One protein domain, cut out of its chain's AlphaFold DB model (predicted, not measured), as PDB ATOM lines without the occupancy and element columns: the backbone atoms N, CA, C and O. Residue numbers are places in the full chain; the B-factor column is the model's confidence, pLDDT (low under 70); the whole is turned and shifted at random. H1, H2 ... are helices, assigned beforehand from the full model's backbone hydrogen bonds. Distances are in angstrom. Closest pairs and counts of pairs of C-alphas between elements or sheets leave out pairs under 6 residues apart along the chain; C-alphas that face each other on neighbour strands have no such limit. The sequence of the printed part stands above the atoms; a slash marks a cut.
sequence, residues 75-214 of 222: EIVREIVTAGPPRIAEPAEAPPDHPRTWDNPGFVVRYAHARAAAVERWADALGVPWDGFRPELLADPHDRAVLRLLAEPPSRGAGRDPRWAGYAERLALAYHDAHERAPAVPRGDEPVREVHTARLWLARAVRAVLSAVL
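What this domain is: This is residues 75 to 214 of the 222 residues of the protein "DALR anticodon binding domain protein" of Thermobispora bispora (strain ATCC 19993 / DSM 43833 / CBS 139.67 / JCM 10125 / KCTC 9307 / NBRC 14880 / R51) (UniProt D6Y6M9). Four helices, H2, H3, H5 and H6, form an up-and-down bundle, each running against the one before it in the chain, with H6 touching the other three. H1 packs slantwise on H6, on the side away from H2, and little H4 touches no helix. The printed part has 140 residues with six named helices, H1 to H6 in order, and no named strand: all helix. It is compact, with a radius of gyration of the C-alphas of 14.7 A and spans of 45 by 33 by 24 A.

How they stand to each other: H2, residues 105 to 125, touches the hub, H6, residues 194 to 213, closest at the C-alphas of Ala 116 and Ala 203, 5.0 A; they run opposite ways at a tilt of 38 degrees, only just steep. H5, residues 164 to 181, touches H2 with H2's residues 105 to 113 alone, closest at the C-alphas of Ala 112 and Ala 172, 5.2 A, at a steep tilt of 44 degrees. H5 and H6 form a hairpin at a shallow tilt of 19 degrees, closest at the C-alphas of Ala 168 and Leu 210, 6.1 A. H3, residues 141 to 150, touches H5, closest at the C-alphas of His 142 and Ala 178, 4.8 A. H1, residues 75 to 83, touches residues 201 to 209 of H6 alone, closest at the C-alphas of Val 81 and Ala 205, 5.6 A. H4, residues 153 to 156, and H3 meet only through their link. Every O i to N i+4 pair is within hydrogen-bond range in H1, H3, H5 and H6, and 16 of 17 in H2; H4 is too short for one.

Where its parts are: H2 is 30.1 A long, H6 29.2 A and H5 25.6 A. H1 begins at C-alpha 75, (38.174, -42.817, -29.424), and H6 ends at C-alpha 213, (36.123, -28.957, -44.116).

The domain as a whole: The C-alphas farthest apart, of Gly 159 and Asp 189, are 48.2 A apart. The printed part has no cut. The links H1 to H2, H2 to H3 and H5 to H6 are long. Residues 157 to 161 have pLDDT under 70.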
ATOM      1  N   GLU A  75      38.995 -43.724 -30.243       98.38
ATOM      2  CA  GLU A  75      38.174 -42.817 -29.424       98.38
ATOM      3  C   GLU A  75      37.871 -41.486 -30.131       98.38
ATOM      4  O   GLU A  75      36.831 -40.880 -29.883       98.38
ATOM      5  N   ILE A  76      38.720 -41.050 -31.070       98.12
ATOM      6  CA  ILE A  76      38.436 -39.856 -31.876       98.12
ATOM      7  C   ILE A  76      37.185 -40.016 -32.749       98.12
ATOM      8  O   ILE A  76      36.459 -39.058 -32.987       98.12
ATOM      9  N   VAL A  77      36.894 -41.236 -33.206       98.69
ATOM     10  CA  VAL A  77      35.685 -41.521 -33.985       98.69
ATOM     11  C   VAL A  77      34.460 -41.336 -33.102       98.69
ATOM     12  O   VAL A  77      33.498 -40.700 -33.527       98.69
ATOM     13  N   ARG A  78      34.511 -41.825 -31.854       98.19
ATOM     14  CA  ARG A  78      33.440 -41.601 -30.878       98.19
ATOM     15  C   ARG A  78      33.226 -40.113 -30.644       98.19
ATOM     16  O   ARG A  78      32.091 -39.656 -30.716       98.19
ATOM     17  N   GLU A  79      34.301 -39.368 -30.404       97.25
ATOM     18  CA  GLU A  79      34.251 -37.917 -30.205       97.25
ATOM     19  C   GLU A  79      33.577 -37.207 -31.385       97.25
ATOM     20  O   GLU A  79      32.597 -36.498 -31.182       97.25
ATOM     21  N   ILE A  80      34.016 -37.472 -32.619       97.69
ATOM     22  CA  ILE A  80      33.463 -36.837 -33.824       97.69
ATOM     23  C   ILE A  80      31.988 -37.200 -34.034       97.69
ATOM     24  O   ILE A  80      31.179 -36.337 -34.366       97.69
ATOM     25  N   VAL A  81      31.620 -38.473 -33.873       98.19
ATOM     26  CA  VAL A  81      30.246 -38.935 -34.131       98.19
ATOM     27  C   VAL A  81      29.270 -38.425 -33.068       98.19
ATOM     28  O   VAL A  81      28.108 -38.179 -33.389       98.19
ATOM     29  N   THR A  82      29.723 -38.255 -31.822       96.88
ATOM     30  CA  THR A  82      28.859 -37.855 -30.698       96.88
ATOM     31  C   THR A  82      28.818 -36.344 -30.481       96.88
ATOM     32  O   THR A  82      27.738 -35.789 -30.311       96.88
ATOM     33  N   ALA A  83      29.970 -35.674 -30.505       95.56
ATOM     34  CA  ALA A  83      30.085 -34.235 -30.271       95.56
ATOM     35  C   ALA A  83      30.000 -33.410 -31.568       95.56
ATOM     36  O   ALA A  83      29.790 -32.198 -31.521       95.56
ATOM     37  N   GLY A  84      30.144 -34.065 -32.724       94.69
ATOM     38  CA  GLY A  84      30.285 -33.430 -34.030       94.69
ATOM     39  C   GLY A  84      31.753 -33.271 -34.451       94.69
ATOM     40  O   GLY A  84      32.667 -33.396 -33.631       94.69
ATOM     41  N   PRO A  85      32.011 -33.004 -35.744       92.56
ATOM     42  CA  PRO A  85      33.362 -32.749 -36.228       92.56
ATOM     43  C   PRO A  85      33.930 -31.462 -35.601       92.56
ATOM     44  O   PRO A  85      33.166 -30.550 -35.264       92.56
ATOM     45  N   PRO A  86      35.265 -31.342 -35.475       86.69
ATOM     46  CA  PRO A  86      35.899 -30.119 -34.999       86.69
ATOM     47  C   PRO A  86      35.432 -28.895 -35.791       86.69
ATOM     48  O   PRO A  86      35.265 -28.957 -37.010       86.69
ATOM     49  N   ARG A  87      35.246 -27.761 -35.106       84.00
ATOM     50  CA  ARG A  87      34.853 -26.508 -35.760       84.00
ATOM     51  C   ARG A  87      35.947 -26.062 -36.729       84.00
ATOM     52  O   ARG A  87      37.063 -25.769 -36.307       84.00
ATOM     53  N   ILE A  88      35.585 -25.919 -37.999       86.12
ATOM     54  CA  ILE A  88      36.441 -25.352 -39.041       86.12
ATOM     55  C   ILE A  88      35.988 -23.911 -39.275       86.12
ATOM     56  O   ILE A  88      34.861 -23.682 -39.703       86.12
ATOM     57  N   ALA A  89      36.827 -22.934 -38.921       81.38
ATOM     58  CA  ALA A  89      36.446 -21.520 -38.978       81.38
ATOM     59  C   ALA A  89      36.225 -21.024 -40.415       81.38
ATOM     60  O   ALA A  89      35.278 -20.288 -40.675       81.38
ATOM     61  N   GLU A  90      37.082 -21.464 -41.337       82.25
ATOM     62  CA  GLU A  90      37.024 -21.110 -42.754       82.25
ATOM     63  C   GLU A  90      37.149 -22.383 -43.610       82.25
ATOM     64  O   GLU A  90      38.264 -22.767 -43.984       82.25
ATOM     65  N   PRO A  91      36.032 -23.086 -43.881       82.75
ATOM     66  CA  PRO A  91      36.017 -24.250 -44.767       82.75
ATOM     67  C   PRO A  91      36.472 -23.884 -46.187       82.75
ATOM     68  O   PRO A  91      36.198 -22.787 -46.675       82.75
ATOM     69  N   ALA A  92      37.147 -24.805 -46.874       86.50
ATOM     70  CA  ALA A  92      37.596 -24.580 -48.246       86.50
ATOM     71  C   ALA A  92      36.445 -24.699 -49.255       86.50
ATOM     72  O   ALA A  92      35.486 -25.447 -49.059       86.50
ATOM     73  N   GLU A  93      36.571 -24.012 -50.385       85.50
ATOM     74  CA  GLU A  93      35.747 -24.315 -51.552       85.50
ATOM     75  C   GLU A  93      36.114 -25.698 -52.099       85.50
ATOM     76  O   GLU A  93      37.290 -26.059 -52.208       85.50
ATOM     77  N   ALA A  94      35.096 -26.490 -52.429       82.00
ATOM     78  CA  ALA A  94      35.307 -27.788 -53.047       82.00
ATOM     79  C   ALA A  94      35.817 -27.601 -54.487       82.00
ATOM     80  O   ALA A  94      35.191 -26.853 -55.245       82.00
ATOM     81  N   PRO A  95      36.879 -28.311 -54.916       86.56
ATOM     82  CA  PRO A  95      37.277 -28.303 -56.316       86.56
ATOM     83  C   PRO A  95      36.148 -28.825 -57.236       86.56
ATOM     84  O   PRO A  95      35.230 -29.520 -56.770       86.56
ATOM     85  N   PRO A  96      36.194 -28.516 -58.545       91.75
ATOM     86  CA  PRO A  96      35.203 -28.993 -59.510       91.75
ATOM     87  C   PRO A  96      35.090 -30.527 -59.561       91.75
ATOM     88  O   PRO A  96      36.087 -31.235 -59.500       91.75
ATOM     89  N   ASP A  97      33.873 -31.054 -59.736       93.25
ATOM     90  CA  ASP A  97      33.620 -32.508 -59.835       93.25
ATOM     91  C   ASP A  97      34.057 -33.114 -61.183       93.25
ATOM     92  O   ASP A  97      34.327 -34.307 -61.281       93.25
ATOM     93  N   HIS A  98      34.136 -32.303 -62.242       94.25
ATOM     94  CA  HIS A  98      34.421 -32.779 -63.596       94.25
ATOM     95  C   HIS A  98      35.837 -32.410 -64.069       94.25
ATOM     96  O   HIS A  98      36.278 -31.288 -63.818       94.25
ATOM     97  N   PRO A  99      36.512 -33.308 -64.817       96.31
ATOM     98  CA  PRO A  99      36.075 -34.667 -65.161       96.31
ATOM     99  C   PRO A  99      36.106 -35.611 -63.944       96.31
ATOM    100  O   PRO A  99      36.884 -35.416 -63.014       96.31
ATOM    101  N   ARG A 100      35.244 -36.636 -63.948       95.50
ATOM    102  CA  ARG A 100      35.137 -37.615 -62.853       95.50
ATOM    103  C   ARG A 100      36.213 -38.695 -62.982       95.50
ATOM    104  O   ARG A 100      35.931 -39.813 -63.407       95.50
ATOM    105  N   THR A 101      37.454 -38.326 -62.684       95.88
ATOM    106  CA  THR A 101      38.631 -39.206 -62.721       95.88
ATOM    107  C   THR A 101      39.363 -39.171 -61.383       95.88
ATOM    108  O   THR A 101      39.255 -38.202 -60.636       95.88
ATOM    109  N   TRP A 102      40.137 -40.216 -61.083       93.81
ATOM    110  CA  TRP A 102      40.931 -40.285 -59.847       93.81
ATOM    111  C   TRP A 102      42.032 -39.217 -59.757       93.81
ATOM    112  O   TRP A 102      42.438 -38.879 -58.653       93.81
ATOM    113  N   ASP A 103      42.441 -38.629 -60.885       94.50
ATOM    114  CA  ASP A 103      43.371 -37.492 -60.920       94.50
ATOM    115  C   ASP A 103      42.705 -36.148 -60.563       94.50
ATOM    116  O   ASP A 103      43.386 -35.127 -60.481       94.50
ATOM    117  N   ASN A 104      41.377 -36.113 -60.385       95.75
ATOM    118  CA  ASN A 104      40.640 -34.913 -59.998       95.75
ATOM    119  C   ASN A 104      40.300 -34.925 -58.491       95.75
ATOM    120  O   ASN A 104      39.367 -35.629 -58.085       95.75
ATOM    121  N   PRO A 105      40.935 -34.068 -57.666       94.44
ATOM    122  CA  PRO A 105      40.658 -33.988 -56.229       94.44
ATOM    123  C   PRO A 105      39.187 -33.710 -55.894       94.44
ATOM    124  O   PRO A 105      38.664 -34.215 -54.899       94.44
ATOM    125  N   GLY A 106      38.492 -32.923 -56.725       94.06
ATOM    126  CA  GLY A 106      37.083 -32.596 -56.508       94.06
ATOM    127  C   GLY A 106      36.176 -33.819 -56.626       94.06
ATOM    128  O   GLY A 106      35.302 -34.015 -55.780       94.06
ATOM    129  N   PHE A 107      36.432 -34.678 -57.617       95.94
ATOM    130  CA  PHE A 107      35.749 -35.965 -57.752       95.94
ATOM    131  C   PHE A 107      36.091 -36.899 -56.590       95.94
ATOM    132  O   PHE A 107      35.186 -37.444 -55.960       95.94
ATOM    133  N   VAL A 108      37.380 -37.047 -56.262       97.00
ATOM    134  CA  VAL A 108      37.859 -37.949 -55.199       97.00
ATOM    135  C   VAL A 108      37.165 -37.666 -53.868       97.00
ATOM    136  O   VAL A 108      36.635 -38.581 -53.232       97.00
ATOM    137  N   VAL A 109      37.099 -36.394 -53.464       96.38
ATOM    138  CA  VAL A 109      36.475 -36.011 -52.192       96.38
ATOM    139  C   VAL A 109      34.971 -36.267 -52.194       96.38
ATOM    140  O   VAL A 109      34.434 -36.832 -51.236       96.38
ATOM    141  N   ARG A 110      34.270 -35.891 -53.270       96.44
ATOM    142  CA  ARG A 110      32.820 -36.108 -53.356       96.44
ATOM    143  C   ARG A 110      32.480 -37.595 -53.417       96.44
ATOM    144  O   ARG A 110      31.522 -38.019 -52.772       96.44
ATOM    145  N   TYR A 111      33.270 -38.389 -54.139       97.31
ATOM    146  CA  TYR A 111      33.102 -39.835 -54.230       97.31
ATOM    147  C   TYR A 111      33.301 -40.508 -52.869       97.31
ATOM    148  O   TYR A 111      32.467 -41.319 -52.463       97.31
ATOM    149  N   ALA A 112      34.340 -40.127 -52.119       97.56
ATOM    150  CA  ALA A 112      34.566 -40.637 -50.766       97.56
ATOM    151  C   ALA A 112      33.402 -40.302 -49.818       97.56
ATOM    152  O   ALA A 112      32.936 -41.180 -49.089       97.56
ATOM    153  N   HIS A 113      32.877 -39.073 -49.870       97.38
ATOM    154  CA  HIS A 113      31.702 -38.684 -49.086       97.38
ATOM    155  C   HIS A 113      30.450 -39.493 -49.469       97.38
ATOM    156  O   HIS A 113      29.778 -40.050 -48.598       97.38
ATOM    157  N   ALA A 114      30.153 -39.617 -50.768       97.50
ATOM    158  CA  ALA A 114      29.019 -40.401 -51.258       97.50
ATOM    159  C   ALA A 114      29.135 -41.888 -50.879       97.50
ATOM    160  O   ALA A 114      28.145 -42.524 -50.516       97.50
ATOM    161  N   ARG A 115      30.353 -42.439 -50.907       97.88
ATOM    162  CA  ARG A 115      30.656 -43.808 -50.479       97.88
ATOM    163  C   ARG A 115      30.464 -44.000 -48.977       97.88
ATOM    164  O   ARG A 115      29.866 -44.995 -48.584       97.88
ATOM    165  N   ALA A 116      30.903 -43.055 -48.148       97.88
ATOM    166  CA  ALA A 116      30.651 -43.106 -46.709       97.88
ATOM    167  C   ALA A 116      29.142 -43.091 -46.404       97.88
ATOM    168  O   ALA A 116      28.664 -43.902 -45.615       97.88
ATOM    169  N   ALA A 117      28.370 -42.262 -47.116       97.50
ATOM    170  CA  ALA A 117      26.910 -42.273 -47.027       97.50
ATOM    171  C   ALA A 117      26.288 -43.589 -47.540       97.50
ATOM    172  O   ALA A 117      25.248 -44.021 -47.045       97.50
ATOM    173  N   ALA A 118      26.892 -44.239 -48.541       97.88
ATOM    174  CA  ALA A 118      26.452 -45.544 -49.027       97.88
ATOM    175  C   ALA A 118      26.703 -46.663 -48.014       97.88
ATOM    176  O   ALA A 118      25.827 -47.503 -47.836       97.88
ATOM    177  N   VAL A 119      27.841 -46.633 -47.314       98.06
ATOM    178  CA  VAL A 119      28.172 -47.584 -46.245       98.06
ATOM    179  C   VAL A 119      27.117 -47.582 -45.145       98.06
ATOM    180  O   VAL A 119      26.723 -48.662 -44.727       98.06
ATOM    181  N   GLU A 120      26.615 -46.415 -44.726       96.69
ATOM    182  CA  GLU A 120      25.528 -46.339 -43.736       96.69
ATOM    183  C   GLU A 120      24.282 -47.106 -44.221       96.69
ATOM    184  O   GLU A 120      23.747 -47.947 -43.508       96.69
ATOM    185  N   ARG A 121      23.890 -46.920 -45.488       96.94
ATOM    186  CA  ARG A 121      22.739 -47.631 -46.078       96.94
ATOM    187  C   ARG A 121      22.983 -49.132 -46.243       96.94
ATOM    188  O   ARG A 121      22.061 -49.928 -46.092       96.94
ATOM    189  N   TRP A 122      24.198 -49.523 -46.618       97.75
ATOM    190  CA  TRP A 122      24.562 -50.930 -46.777       97.75
ATOM    191  C   TRP A 122      24.626 -51.646 -45.435       97.75
ATOM    192  O   TRP A 122      24.179 -52.782 -45.346       97.75
ATOM    193  N   ALA A 123      25.138 -50.979 -44.401       97.88
ATOM    194  CA  ALA A 123      25.130 -51.479 -43.037       97.88
ATOM    195  C   ALA A 123      23.702 -51.782 -42.570       97.88
ATOM    196  O   ALA A 123      23.452 -52.900 -42.126       97.88
ATOM    197  N   ASP A 124      22.765 -50.851 -42.774       97.12
ATOM    198  CA  ASP A 124      21.354 -51.064 -42.436       97.12
ATOM    199  C   ASP A 124      20.765 -52.270 -43.194       97.12
ATOM    200  O   ASP A 124      20.124 -53.136 -42.600       97.12
ATOM    201  N   ALA A 125      21.026 -52.372 -44.502       97.19
ATOM    202  CA  ALA A 125      20.528 -53.472 -45.333       97.19
ATOM    203  C   ALA A 125      21.135 -54.843 -44.977       97.19
ATOM    204  O   ALA A 125      20.487 -55.870 -45.172       97.19
ATOM    205  N   LEU A 126      22.371 -54.864 -44.472       97.31
ATOM    206  CA  LEU A 126      23.110 -56.074 -44.099       97.31
ATOM    207  C   LEU A 126      23.018 -56.391 -42.598       97.31
ATOM    208  O   LEU A 126      23.644 -57.345 -42.139       97.31
ATOM    209  N   GLY A 127      22.257 -55.607 -41.830       97.31
ATOM    210  CA  GLY A 127      22.068 -55.818 -40.395       97.31
ATOM    211  C   GLY A 127      23.323 -55.565 -39.556       97.31
ATOM    212  O   GLY A 127      23.507 -56.214 -38.527       97.31
ATOM    213  N   VAL A 128      24.207 -54.656 -39.980       98.31
ATOM    214  CA  VAL A 128      25.336 -54.208 -39.153       98.31
ATOM    215  C   VAL A 128      24.808 -53.236 -38.090       98.31
ATOM    216  O   VAL A 128      24.273 -52.188 -38.450       98.31
ATOM    217  N   PRO A 129      24.950 -53.544 -36.788       97.69
ATOM    218  CA  PRO A 129      24.421 -52.693 -35.731       97.69
ATOM    219  C   PRO A 129      25.212 -51.389 -35.577       97.69
ATOM    220  O   PRO A 129      26.429 -51.353 -35.788       97.69
ATOM    221  N   TRP A 130      24.522 -50.331 -35.144       96.88
ATOM    222  CA  TRP A 130      25.134 -49.064 -34.721       96.88
ATOM    223  C   TRP A 130      25.556 -49.067 -33.246       96.88
ATOM    224  O   TRP A 130      26.438 -48.296 -32.862       96.88
ATOM    225  N   ASP A 131      24.932 -49.900 -32.416       96.50
ATOM    226  CA  ASP A 131      25.297 -50.114 -31.019       96.50
ATOM    227  C   ASP A 131      26.530 -51.019 -30.882       96.50
ATOM    228  O   ASP A 131      26.946 -51.692 -31.820       96.50
ATOM    229  N   GLY A 132      27.165 -50.995 -29.708       96.69
ATOM    230  CA  GLY A 132      28.362 -51.804 -29.457       96.69
ATOM    231  C   GLY A 132      29.639 -51.278 -30.125       96.69
ATOM    232  O   GLY A 132      30.548 -52.056 -30.401       96.69
ATOM    233  N   PHE A 133      29.751 -49.968 -30.384       98.38
ATOM    234  CA  PHE A 133      30.980 -49.383 -30.934       98.38
ATOM    235  C   PHE A 133      32.200 -49.592 -30.021       98.38
ATOM    236  O   PHE A 133      32.303 -48.995 -28.940       98.38
ATOM    237  N   ARG A 134      33.157 -50.384 -30.519       98.50
ATOM    238  CA  ARG A 134      34.441 -50.691 -29.877       98.50
ATOM    239  C   ARG A 134      35.606 -50.032 -30.631       98.50
ATOM    240  O   ARG A 134      36.035 -50.557 -31.663       98.50
ATOM    241  N   PRO A 135      36.123 -48.881 -30.163       98.44
ATOM    242  CA  PRO A 135      37.148 -48.116 -30.874       98.44
ATOM    243  C   PRO A 135      38.480 -48.857 -31.021       98.44
ATOM    244  O   PRO A 135      39.228 -48.596 -31.963       98.44
ATOM    245  N   GLU A 136      38.781 -49.798 -30.129       98.19
ATOM    246  CA  GLU A 136      39.999 -50.606 -30.170       98.19
ATOM    247  C   GLU A 136      40.055 -51.551 -31.377       98.19
ATOM    248  O   GLU A 136      41.147 -51.949 -31.783       98.19
ATOM    249  N   LEU A 137      38.907 -51.861 -31.997       98.56
ATOM    250  CA  LEU A 137      38.831 -52.698 -33.199       98.56
ATOM    251  C   LEU A 137      39.313 -51.979 -34.467       98.56
ATOM    252  O   LEU A 137      39.584 -52.635 -35.470       98.56
ATOM    253  N   LEU A 138      39.492 -50.655 -34.422       98.44
ATOM    254  CA  LEU A 138      40.136 -49.871 -35.482       98.44
ATOM    255  C   LEU A 138      41.667 -49.984 -35.373       98.44
ATOM    256  O   LEU A 138      42.385 -49.008 -35.126       98.44
ATOM    257  N   ALA A 139      42.172 -51.213 -35.462       97.00
ATOM    258  CA  ALA A 139      43.585 -51.558 -35.307       97.00
ATOM    259  C   ALA A 139      44.296 -51.856 -36.636       97.00
ATOM    260  O   ALA A 139      45.523 -51.884 -36.662       97.00
ATOM    261  N   ASP A 140      43.545 -52.054 -37.721       97.94
ATOM    262  CA  ASP A 140      44.110 -52.293 -39.048       97.94
ATOM    263  C   ASP A 140      44.939 -51.080 -39.519       97.94
ATOM    264  O   ASP A 140      44.530 -49.939 -39.272       97.94
ATOM    265  N   PRO A 141      46.078 -51.274 -40.210       97.88
ATOM    266  CA  PRO A 141      46.866 -50.179 -40.772       97.88
ATOM    267  C   PRO A 141      46.053 -49.175 -41.600       97.88
ATOM    268  O   PRO A 141      46.301 -47.969 -41.515       97.88
ATOM    269  N   HIS A 142      45.056 -49.638 -42.359       98.38
ATOM    270  CA  HIS A 142      44.207 -48.765 -43.165       98.38
ATOM    271  C   HIS A 142      43.225 -47.960 -42.302       98.38
ATOM    272  O   HIS A 142      43.052 -46.761 -42.529       98.38
ATOM    273  N   ASP A 143      42.662 -48.569 -41.253       98.50
ATOM    274  CA  ASP A 143      41.851 -47.855 -40.259       98.50
ATOM    275  C   ASP A 143      42.711 -46.783 -39.556       98.50
ATOM    276  O   ASP A 143      42.314 -45.622 -39.430       98.50
ATOM    277  N   ARG A 144      43.942 -47.140 -39.160       98.50
ATOM    278  CA  ARG A 144      44.901 -46.250 -38.481       98.50
ATOM    279  C   ARG A 144      45.318 -45.056 -39.336       98.50
ATOM    280  O   ARG A 144      45.443 -43.955 -38.795       98.50
ATOM    281  N   ALA A 145      45.475 -45.242 -40.646       98.56
ATOM    282  CA  ALA A 145      45.760 -44.154 -41.580       98.56
ATOM    283  C   ALA A 145      44.628 -43.111 -41.608       98.56
ATOM    284  O   ALA A 145      44.892 -41.905 -41.580       98.56
ATOM    285  N   VAL A 146      43.368 -43.556 -41.578       98.81
ATOM    286  CA  VAL A 146      42.206 -42.658 -41.490       98.81
ATOM    287  C   VAL A 146      42.165 -41.959 -40.129       98.81
ATOM    288  O   VAL A 146      42.054 -40.734 -40.076       98.81
ATOM    289  N   LEU A 147      42.324 -42.700 -39.025       98.75
ATOM    290  CA  LEU A 147      42.345 -42.135 -37.667       98.75
ATOM    291  C   LEU A 147      43.404 -41.036 -37.510       98.75
ATOM    292  O   LEU A 147      43.140 -39.991 -36.915       98.75
ATOM    293  N   ARG A 148      44.589 -41.242 -38.094       98.44
ATOM    294  CA  ARG A 148      45.677 -40.262 -38.105       98.44
ATOM    295  C   ARG A 148      45.264 -38.953 -38.775       98.44
ATOM    296  O   ARG A 148      45.658 -37.884 -38.304       98.44
ATOM    297  N   LEU A 149      44.504 -39.008 -39.866       98.06
ATOM    298  CA  LEU A 149      44.024 -37.813 -40.564       98.06
ATOM    299  C   LEU A 149      42.853 -37.158 -39.830       98.06
ATOM    300  O   LEU A 149      42.818 -35.932 -39.738       98.06
ATOM    301  N   LEU A 150      41.943 -37.939 -39.243       97.75
ATOM    302  CA  LEU A 150      40.862 -37.411 -38.401       97.75
ATOM    303  C   LEU A 150      41.388 -36.661 -37.167       97.75
ATOM    304  O   LEU A 150      40.692 -35.798 -36.645       97.75
ATOM    305  N   ALA A 151      42.617 -36.947 -36.730       96.88
ATOM    306  CA  ALA A 151      43.274 -36.293 -35.601       96.88
ATOM    307  C   ALA A 151      43.961 -34.957 -35.926       96.88
ATOM    308  O   ALA A 151      44.370 -34.246 -35.010       96.88
ATOM    309  N   GLU A 152      44.109 -34.591 -37.203       94.81
ATOM    310  CA  GLU A 152      44.733 -33.316 -37.589       94.81
ATOM    311  C   GLU A 152      43.887 -32.073 -37.273       94.81
ATOM    312  O   GLU A 152      44.469 -31.109 -36.761       94.81
ATOM    313  N   PRO A 153      42.565 -32.033 -37.561       92.19
ATOM    314  CA  PRO A 153      41.792 -30.798 -37.553       92.19
ATOM    315  C   PRO A 153      41.871 -29.967 -36.270       92.19
ATOM    316  O   PRO A 153      42.064 -28.759 -36.407       92.19
ATOM    317  N   PRO A 154      41.830 -30.546 -35.050       89.56
ATOM    318  CA  PRO A 154      41.944 -29.759 -33.821       89.56
ATOM    319  C   PRO A 154      43.208 -28.889 -33.772       89.56
ATOM    320  O   PRO A 154      43.179 -27.785 -33.241       89.56
ATOM    321  N   SER A 155      44.310 -29.353 -34.367       87.50
ATOM    322  CA  SER A 155      45.606 -28.662 -34.357       87.50
ATOM    323  C   SER A 155      45.828 -27.672 -35.503       87.50
ATOM    324  O   SER A 155      46.781 -26.897 -35.456       87.50
ATOM    325  N   ARG A 156      44.961 -27.656 -36.526       84.38
ATOM    326  CA  ARG A 156      45.123 -26.777 -37.705       84.38
ATOM    327  C   ARG A 156      44.702 -25.323 -37.457       84.38
ATOM    328  O   ARG A 156      44.863 -24.485 -38.339       84.38
ATOM    329  N   GLY A 157      44.265 -25.002 -36.239       65.12
ATOM    330  CA  GLY A 157      43.919 -23.648 -35.813       65.12
ATOM    331  C   GLY A 157      42.557 -23.171 -36.329       65.12
ATOM    332  O   GLY A 157      41.976 -23.732 -37.251       65.12
ATOM    333  N   ALA A 158      42.043 -22.107 -35.712       59.66
ATOM    334  CA  ALA A 158      40.763 -21.478 -36.053       59.66
ATOM    335  C   ALA A 158      40.887 -20.374 -37.128       59.66
ATOM    336  O   ALA A 158      40.032 -19.499 -37.205       59.66
ATOM    337  N   GLY A 159      41.969 -20.366 -37.912       60.97
ATOM    338  CA  GLY A 159      42.196 -19.391 -38.984       60.97
ATOM    339  C   GLY A 159      42.057 -20.009 -40.375       60.97
ATOM    340  O   GLY A 159      41.876 -21.219 -40.516       60.97
ATOM    341  N   ARG A 160      42.195 -19.176 -41.409       60.78
ATOM    342  CA  ARG A 160      42.267 -19.610 -42.807       60.78
ATOM    343  C   ARG A 160      43.450 -20.554 -43.047       60.78
ATOM    344  O   ARG A 160      44.575 -20.095 -43.239       60.78
ATOM    345  N   ASP A 161      43.210 -21.865 -43.085       69.56
ATOM    346  CA  ASP A 161      44.179 -22.830 -43.620       69.56
ATOM    347  C   ASP A 161      43.857 -23.078 -45.106       69.56
ATOM    348  O   ASP A 161      42.898 -23.790 -45.419       69.56
ATOM    349  N   PRO A 162      44.644 -22.541 -46.062       70.00
ATOM    350  CA  PRO A 162      44.415 -22.787 -47.489       70.00
ATOM    351  C   PRO A 162      44.595 -24.267 -47.870       70.00
ATOM    352  O   PRO A 162      44.328 -24.657 -49.003       70.00
ATOM    353  N   ARG A 163      45.066 -25.110 -46.942       84.94
ATOM    354  CA  ARG A 163      45.366 -26.525 -47.163       84.94
ATOM    355  C   ARG A 163      44.199 -27.448 -46.804       84.94
ATOM    356  O   ARG A 163      44.386 -28.664 -46.870       84.94
ATOM    357  N   TRP A 164      43.017 -26.922 -46.460       89.94
ATOM    358  CA  TRP A 164      41.826 -27.744 -46.193       89.94
ATOM    359  C   TRP A 164      41.392 -28.583 -47.400       89.94
ATOM    360  O   TRP A 164      41.055 -29.750 -47.220       89.94
ATOM    361  N   ALA A 165      41.494 -28.058 -48.627       89.94
ATOM    362  CA  ALA A 165      41.194 -28.831 -49.837       89.94
ATOM    363  C   ALA A 165      42.137 -30.040 -49.991       89.94
ATOM    364  O   ALA A 165      41.686 -31.175 -50.118       89.94
ATOM    365  N   GLY A 166      43.451 -29.820 -49.869       92.50
ATOM    366  CA  GLY A 166      44.432 -30.908 -49.913       92.50
ATOM    367  C   GLY A 166      44.342 -31.856 -48.709       92.50
ATOM    368  O   GLY A 166      44.712 -33.021 -48.806       92.50
ATOM    369  N   TYR A 167      43.866 -31.392 -47.550       94.62
ATOM    370  CA  TYR A 167      43.531 -32.268 -46.422       94.62
ATOM    371  C   TYR A 167      42.347 -33.178 -46.739       94.62
ATOM    372  O   TYR A 167      42.444 -34.383 -46.508       94.62
ATOM    373  N   ALA A 168      41.266 -32.613 -47.277       95.25
ATOM    374  CA  ALA A 168      40.074 -33.360 -47.645       95.25
ATOM    375  C   ALA A 168      40.411 -34.455 -48.663       95.25
ATOM    376  O   ALA A 168      39.976 -35.591 -48.499       95.25
ATOM    377  N   GLU A 169      41.255 -34.146 -49.651       96.31
ATOM    378  CA  GLU A 169      41.760 -35.122 -50.620       96.31
ATOM    379  C   GLU A 169      42.542 -36.260 -49.946       96.31
ATOM    380  O   GLU A 169      42.232 -37.428 -50.171       96.31
ATOM    381  N   ARG A 170      43.499 -35.954 -49.054       97.38
ATOM    382  CA  ARG A 170      44.237 -36.998 -48.314       97.38
ATOM    383  C   ARG A 170      43.309 -37.881 -47.482       97.38
ATOM    384  O   ARG A 170      43.492 -39.095 -47.460       97.38
ATOM    385  N   LEU A 171      42.327 -37.288 -46.796       98.12
ATOM    386  CA  LEU A 171      41.340 -38.034 -46.012       98.12
ATOM    387  C   LEU A 171      40.474 -38.925 -46.907       98.12
ATOM    388  O   LEU A 171      40.237 -40.083 -46.569       98.12
ATOM    389  N   ALA A 172      40.044 -38.406 -48.056       98.19
ATOM    390  CA  ALA A 172      39.257 -39.140 -49.034       98.19
ATOM    391  C   ALA A 172      40.020 -40.344 -49.611       98.19
ATOM    392  O   ALA A 172      39.461 -41.437 -49.667       98.19
ATOM    393  N   LEU A 173      41.296 -40.170 -49.971       98.38
ATOM    394  CA  LEU A 173      42.152 -41.252 -50.472       98.38
ATOM    395  C   LEU A 173      42.421 -42.317 -49.400       98.38
ATOM    396  O   LEU A 173      42.229 -43.502 -49.655       98.38
ATOM    397  N   ALA A 174      42.765 -41.913 -48.172       98.56
ATOM    398  CA  ALA A 174      42.966 -42.864 -47.076       98.56
ATOM    399  C   ALA A 174      41.686 -43.659 -46.762       98.56
ATOM    400  O   ALA A 174      41.741 -44.863 -46.509       98.56
ATOM    401  N   TYR A 175      40.522 -43.004 -46.804       98.69
ATOM    402  CA  TYR A 175      39.243 -43.684 -46.620       98.69
ATOM    403  C   TYR A 175      38.889 -44.600 -47.798       98.69
ATOM    404  O   TYR A 175      38.314 -45.667 -47.581       98.69
ATOM    405  N   HIS A 176      39.239 -44.227 -49.032       98.06
ATOM    406  CA  HIS A 176      39.105 -45.111 -50.189       98.06
ATOM    407  C   HIS A 176      39.893 -46.408 -49.974       98.06
ATOM    408  O   HIS A 176      39.297 -47.481 -50.043       98.06
ATOM    409  N   ASP A 177      41.173 -46.312 -49.608       98.19
ATOM    410  CA  ASP A 177      42.015 -47.481 -49.330       98.19
ATOM    411  C   ASP A 177      41.447 -48.342 -48.197       98.19
ATOM    412  O   ASP A 177      41.352 -49.566 -48.331       98.19
ATOM    413  N   ALA A 178      41.000 -47.711 -47.103       98.19
ATOM    414  CA  ALA A 178      40.336 -48.412 -46.008       98.19
ATOM    415  C   ALA A 178      39.066 -49.125 -46.480       98.19
ATOM    416  O   ALA A 178      38.860 -50.285 -46.156       98.19
ATOM    417  N   HIS A 179      38.242 -48.506 -47.320       97.06
ATOM    418  CA  HIS A 179      37.047 -49.156 -47.849       97.06
ATOM    419  C   HIS A 179      37.361 -50.384 -48.725       97.06
ATOM    420  O   HIS A 179      36.671 -51.406 -48.646       97.06
ATOM    421  N   GLU A 180      38.399 -50.300 -49.561       97.38
ATOM    422  CA  GLU A 180      38.780 -51.385 -50.471       97.38
ATOM    423  C   GLU A 180      39.445 -52.562 -49.736       97.38
ATOM    424  O   GLU A 180      39.208 -53.722 -50.091       97.38
ATOM    425  N   ARG A 181      40.252 -52.285 -48.705       97.38
ATOM    426  CA  ARG A 181      41.076 -53.283 -47.993       97.38
ATOM    427  C   ARG A 181      40.482 -53.746 -46.661       97.38
ATOM    428  O   ARG A 181      40.707 -54.879 -46.250       97.38
ATOM    429  N   ALA A 182      39.704 -52.887 -46.018       94.56
ATOM    430  CA  ALA A 182      39.179 -53.010 -44.665       94.56
ATOM    431  C   ALA A 182      37.700 -52.546 -44.628       94.56
ATOM    432  O   ALA A 182      37.361 -51.568 -43.963       94.56
ATOM    433  N   PRO A 183      36.786 -53.214 -45.358       95.00
ATOM    434  CA  PRO A 183      35.418 -52.734 -45.544       95.00
ATOM    435  C   PRO A 183      34.625 -52.678 -44.230       95.00
ATOM    436  O   PRO A 183      34.832 -53.469 -43.307       95.00
ATOM    437  N   ALA A 184      33.673 -51.744 -44.184       96.19
ATOM    438  CA  ALA A 184      32.753 -51.540 -43.063       96.19
ATOM    439  C   ALA A 184      31.531 -52.473 -43.071       96.19
ATOM    440  O   ALA A 184      30.739 -52.459 -42.136       96.19
ATOM    441  N   VAL A 185      31.367 -53.271 -44.123       96.81
ATOM    442  CA  VAL A 185      30.264 -54.218 -44.297       96.81
ATOM    443  C   VAL A 185      30.820 -55.588 -44.691       96.81
ATOM    444  O   VAL A 185      31.881 -55.634 -45.326       96.81
ATOM    445  N   PRO A 186      30.139 -56.694 -44.329       96.31
ATOM    446  CA  PRO A 186      30.556 -58.034 -44.736       96.31
ATOM    447  C   PRO A 186      30.565 -58.184 -46.265       96.31
ATOM    448  O   PRO A 186      29.805 -57.519 -46.973       96.31
ATOM    449  N   ARG A 187      31.427 -59.069 -46.779       93.19
ATOM    450  CA  ARG A 187      31.515 -59.400 -48.210       93.19
ATOM    451  C   ARG A 187      31.054 -60.835 -48.460       93.19
ATOM    452  O   ARG A 187      31.482 -61.747 -47.761       93.19
ATOM    453  N   GLY A 188      30.232 -61.036 -49.492       91.81
ATOM    454  CA  GLY A 188      29.692 -62.359 -49.824       91.81
ATOM    455  C   GLY A 188      28.908 -62.950 -48.651       91.81
ATOM    456  O   GLY A 188      28.058 -62.269 -48.085       91.81
ATOM    457  N   ASP A 189      29.246 -64.182 -48.271       92.31
ATOM    458  CA  ASP A 189      28.594 -64.917 -47.179       92.31
ATOM    459  C   ASP A 189      29.265 -64.701 -45.805       92.31
ATOM    460  O   ASP A 189      28.989 -65.429 -44.850       92.31
ATOM    461  N   GLU A 190      30.183 -63.733 -45.678       95.19
ATOM    462  CA  GLU A 190      30.807 -63.429 -44.389       95.19
ATOM    463  C   GLU A 190      29.770 -62.968 -43.348       95.19
ATOM    464  O   GLU A 190      28.913 -62.131 -43.646       95.19
ATOM    465  N   PRO A 191      29.871 -63.427 -42.086       96.44
ATOM    466  CA  PRO A 191      28.995 -62.940 -41.033       96.44
ATOM    467  C   PRO A 191      29.328 -61.491 -40.659       96.44
ATOM    468  O   PRO A 191      30.472 -61.031 -40.755       96.44
ATOM    469  N   VAL A 192      28.327 -60.783 -40.135       97.88
ATOM    470  CA  VAL A 192      28.543 -59.504 -39.450       97.88
ATOM    471  C   VAL A 192      29.433 -59.731 -38.221       97.88
ATOM    472  O   VAL A 192      29.230 -60.668 -37.453       97.88
ATOM    473  N   ARG A 193      30.437 -58.869 -38.037       97.75
ATOM    474  CA  ARG A 193      31.412 -58.902 -36.938       97.75
ATOM    475  C   ARG A 193      31.480 -57.526 -36.281       97.75
ATOM    476  O   ARG A 193      31.234 -56.527 -36.950       97.75
ATOM    477  N   GLU A 194      31.905 -57.455 -35.019       98.12
ATOM    478  CA  GLU A 194      32.024 -56.190 -34.261       98.12
ATOM    479  C   GLU A 194      32.891 -55.130 -34.975       98.12
ATOM    480  O   GLU A 194      32.651 -53.928 -34.867       98.12
ATOM    481  N   VAL A 195      33.879 -55.566 -35.766       98.12
ATOM    482  CA  VAL A 195      34.725 -54.662 -36.563       98.12
ATOM    483  C   VAL A 195      33.935 -53.904 -37.639       98.12
ATOM    484  O   VAL A 195      34.289 -52.773 -37.967       98.12
ATOM    485  N   HIS A 196      32.844 -54.475 -38.162       98.62
ATOM    486  CA  HIS A 196      31.976 -53.792 -39.125       98.62
ATOM    487  C   HIS A 196      31.285 -52.593 -38.469       98.62
ATOM    488  O   HIS A 196      31.313 -51.504 -39.032       98.62
ATOM    489  N   THR A 197      30.796 -52.733 -37.232       98.69
ATOM    490  CA  THR A 197      30.278 -51.605 -36.441       98.69
ATOM    491  C   THR A 197      31.352 -50.545 -36.203       98.69
ATOM    492  O   THR A 197      31.103 -49.354 -36.396       98.69
ATOM    493  N   ALA A 198      32.574 -50.948 -35.841       98.69
ATOM    494  CA  ALA A 198      33.671 -50.002 -35.640       98.69
ATOM    495  C   ALA A 198      33.968 -49.175 -36.907       98.69
ATOM    496  O   ALA A 198      34.125 -47.953 -36.853       98.69
ATOM    497  N   ARG A 199      33.988 -49.832 -38.069       98.75
ATOM    498  CA  ARG A 199      34.261 -49.206 -39.370       98.75
ATOM    499  C   ARG A 199      33.072 -48.439 -39.946       98.75
ATOM    500  O   ARG A 199      33.273 -47.475 -40.682       98.75
ATOM    501  N   LEU A 200      31.847 -48.804 -39.582       98.75
ATOM    502  CA  LEU A 200      30.645 -48.018 -39.855       98.75
ATOM    503  C   LEU A 200      30.719 -46.658 -39.148       98.75
ATOM    504  O   LEU A 200      30.516 -45.614 -39.769       98.75
ATOM    505  N   TRP A 201      31.113 -46.652 -37.874       98.81
ATOM    506  CA  TRP A 201      31.378 -45.417 -37.137       98.81
ATOM    507  C   TRP A 201      32.522 -44.610 -37.763       98.81
ATOM    508  O   TRP A 201      32.404 -43.390 -37.894       98.81
ATOM    509  N   LEU A 202      33.595 -45.273 -38.216       98.81
ATOM    510  CA  LEU A 202      34.686 -44.616 -38.944       98.81
ATOM    511  C   LEU A 202      34.179 -43.932 -40.225       98.81
ATOM    512  O   LEU A 202      34.507 -42.770 -40.461       98.81
ATOM    513  N   ALA A 203      33.337 -44.607 -41.014       98.69
ATOM    514  CA  ALA A 203      32.713 -44.035 -42.208       98.69
ATOM    515  C   ALA A 203      31.882 -42.784 -41.874       98.69
ATOM    516  O   ALA A 203      32.020 -41.756 -42.541       98.69
ATOM    517  N   ARG A 204      31.087 -42.830 -40.797       98.69
ATOM    518  CA  ARG A 204      30.301 -41.680 -40.333       98.69
ATOM    519  C   ARG A 204      31.179 -40.504 -39.900       98.69
ATOM    520  O   ARG A 204      30.879 -39.364 -40.251       98.69
ATOM    521  N   ALA A 205      32.275 -40.766 -39.187       98.62
ATOM    522  CA  ALA A 205      33.231 -39.728 -38.799       98.62
ATOM    523  C   ALA A 205      33.913 -39.087 -40.019       98.62
ATOM    524  O   ALA A 205      34.002 -37.861 -40.093       98.62
ATOM    525  N   VAL A 206      34.337 -39.892 -41.001       98.50
ATOM    526  CA  VAL A 206      34.904 -39.390 -42.266       98.50
ATOM    527  C   VAL A 206      33.903 -38.503 -42.995       98.50
ATOM    528  O   VAL A 206      34.255 -37.391 -43.383       98.50
ATOM    529  N   ARG A 207      32.651 -38.954 -43.140       97.75
ATOM    530  CA  ARG A 207      31.582 -38.170 -43.772       97.75
ATOM    531  C   ARG A 207      31.414 -36.817 -43.081       97.75
ATOM    532  O   ARG A 207      31.477 -35.794 -43.753       97.75
ATOM    533  N   ALA A 208      31.282 -36.815 -41.753       97.12
ATOM    534  CA  ALA A 208      31.107 -35.598 -40.964       97.12
ATOM    535  C   ALA A 208      32.281 -34.615 -41.122       97.12
ATOM    536  O   ALA A 208      32.061 -33.420 -41.309       97.12
ATOM    537  N   VAL A 209      33.526 -35.105 -41.091       96.44
ATOM    538  CA  VAL A 209      34.710 -34.252 -41.265       96.44
ATOM    539  C   VAL A 209      34.813 -33.716 -42.691       96.44
ATOM    540  O   VAL A 209      35.061 -32.523 -42.852       96.44
ATOM    541  N   LEU A 210      34.570 -34.532 -43.723       95.44
ATOM    542  CA  LEU A 210      34.564 -34.062 -45.116       95.44
ATOM    543  C   LEU A 210      33.511 -32.968 -45.346       95.44
ATOM    544  O   LEU A 210      33.811 -31.972 -46.004       95.44
ATOM    545  N   SER A 211      32.312 -33.109 -44.769       94.19
ATOM    546  CA  SER A 211      31.279 -32.067 -44.820       94.19
ATOM    547  C   SER A 211      31.663 -30.798 -44.052       94.19
ATOM    548  O   SER A 211      31.216 -29.721 -44.419       94.19
ATOM    549  N   ALA A 212      32.462 -30.905 -42.988       92.69
ATOM    550  CA  ALA A 212      32.872 -29.753 -42.184       92.69
ATOM    551  C   ALA A 212      34.023 -28.953 -42.815       92.69
ATOM    552  O   ALA A 212      34.088 -27.736 -42.653       92.69
ATOM    553  N   VAL A 213      34.947 -29.618 -43.518       90.50
ATOM    554  CA  VAL A 213      36.123 -28.957 -44.116       90.50
ATOM    555  C   VAL A 213      35.839 -28.296 -45.461       90.50
ATOM    556  O   VAL A 213      36.642 -27.471 -45.898       90.50
ATOM    557  N   LEU A 214      34.721 -28.632 -46.111       87.44
ATOM    558  CA  LEU A 214      34.292 -28.027 -47.368       87.44
ATOM    559  C   LEU A 214      33.028 -27.190 -47.173       87.44
ATOM    560  O   LEU A 214      32.042 -27.656 -46.617       87.44
TER     561      LEU A 214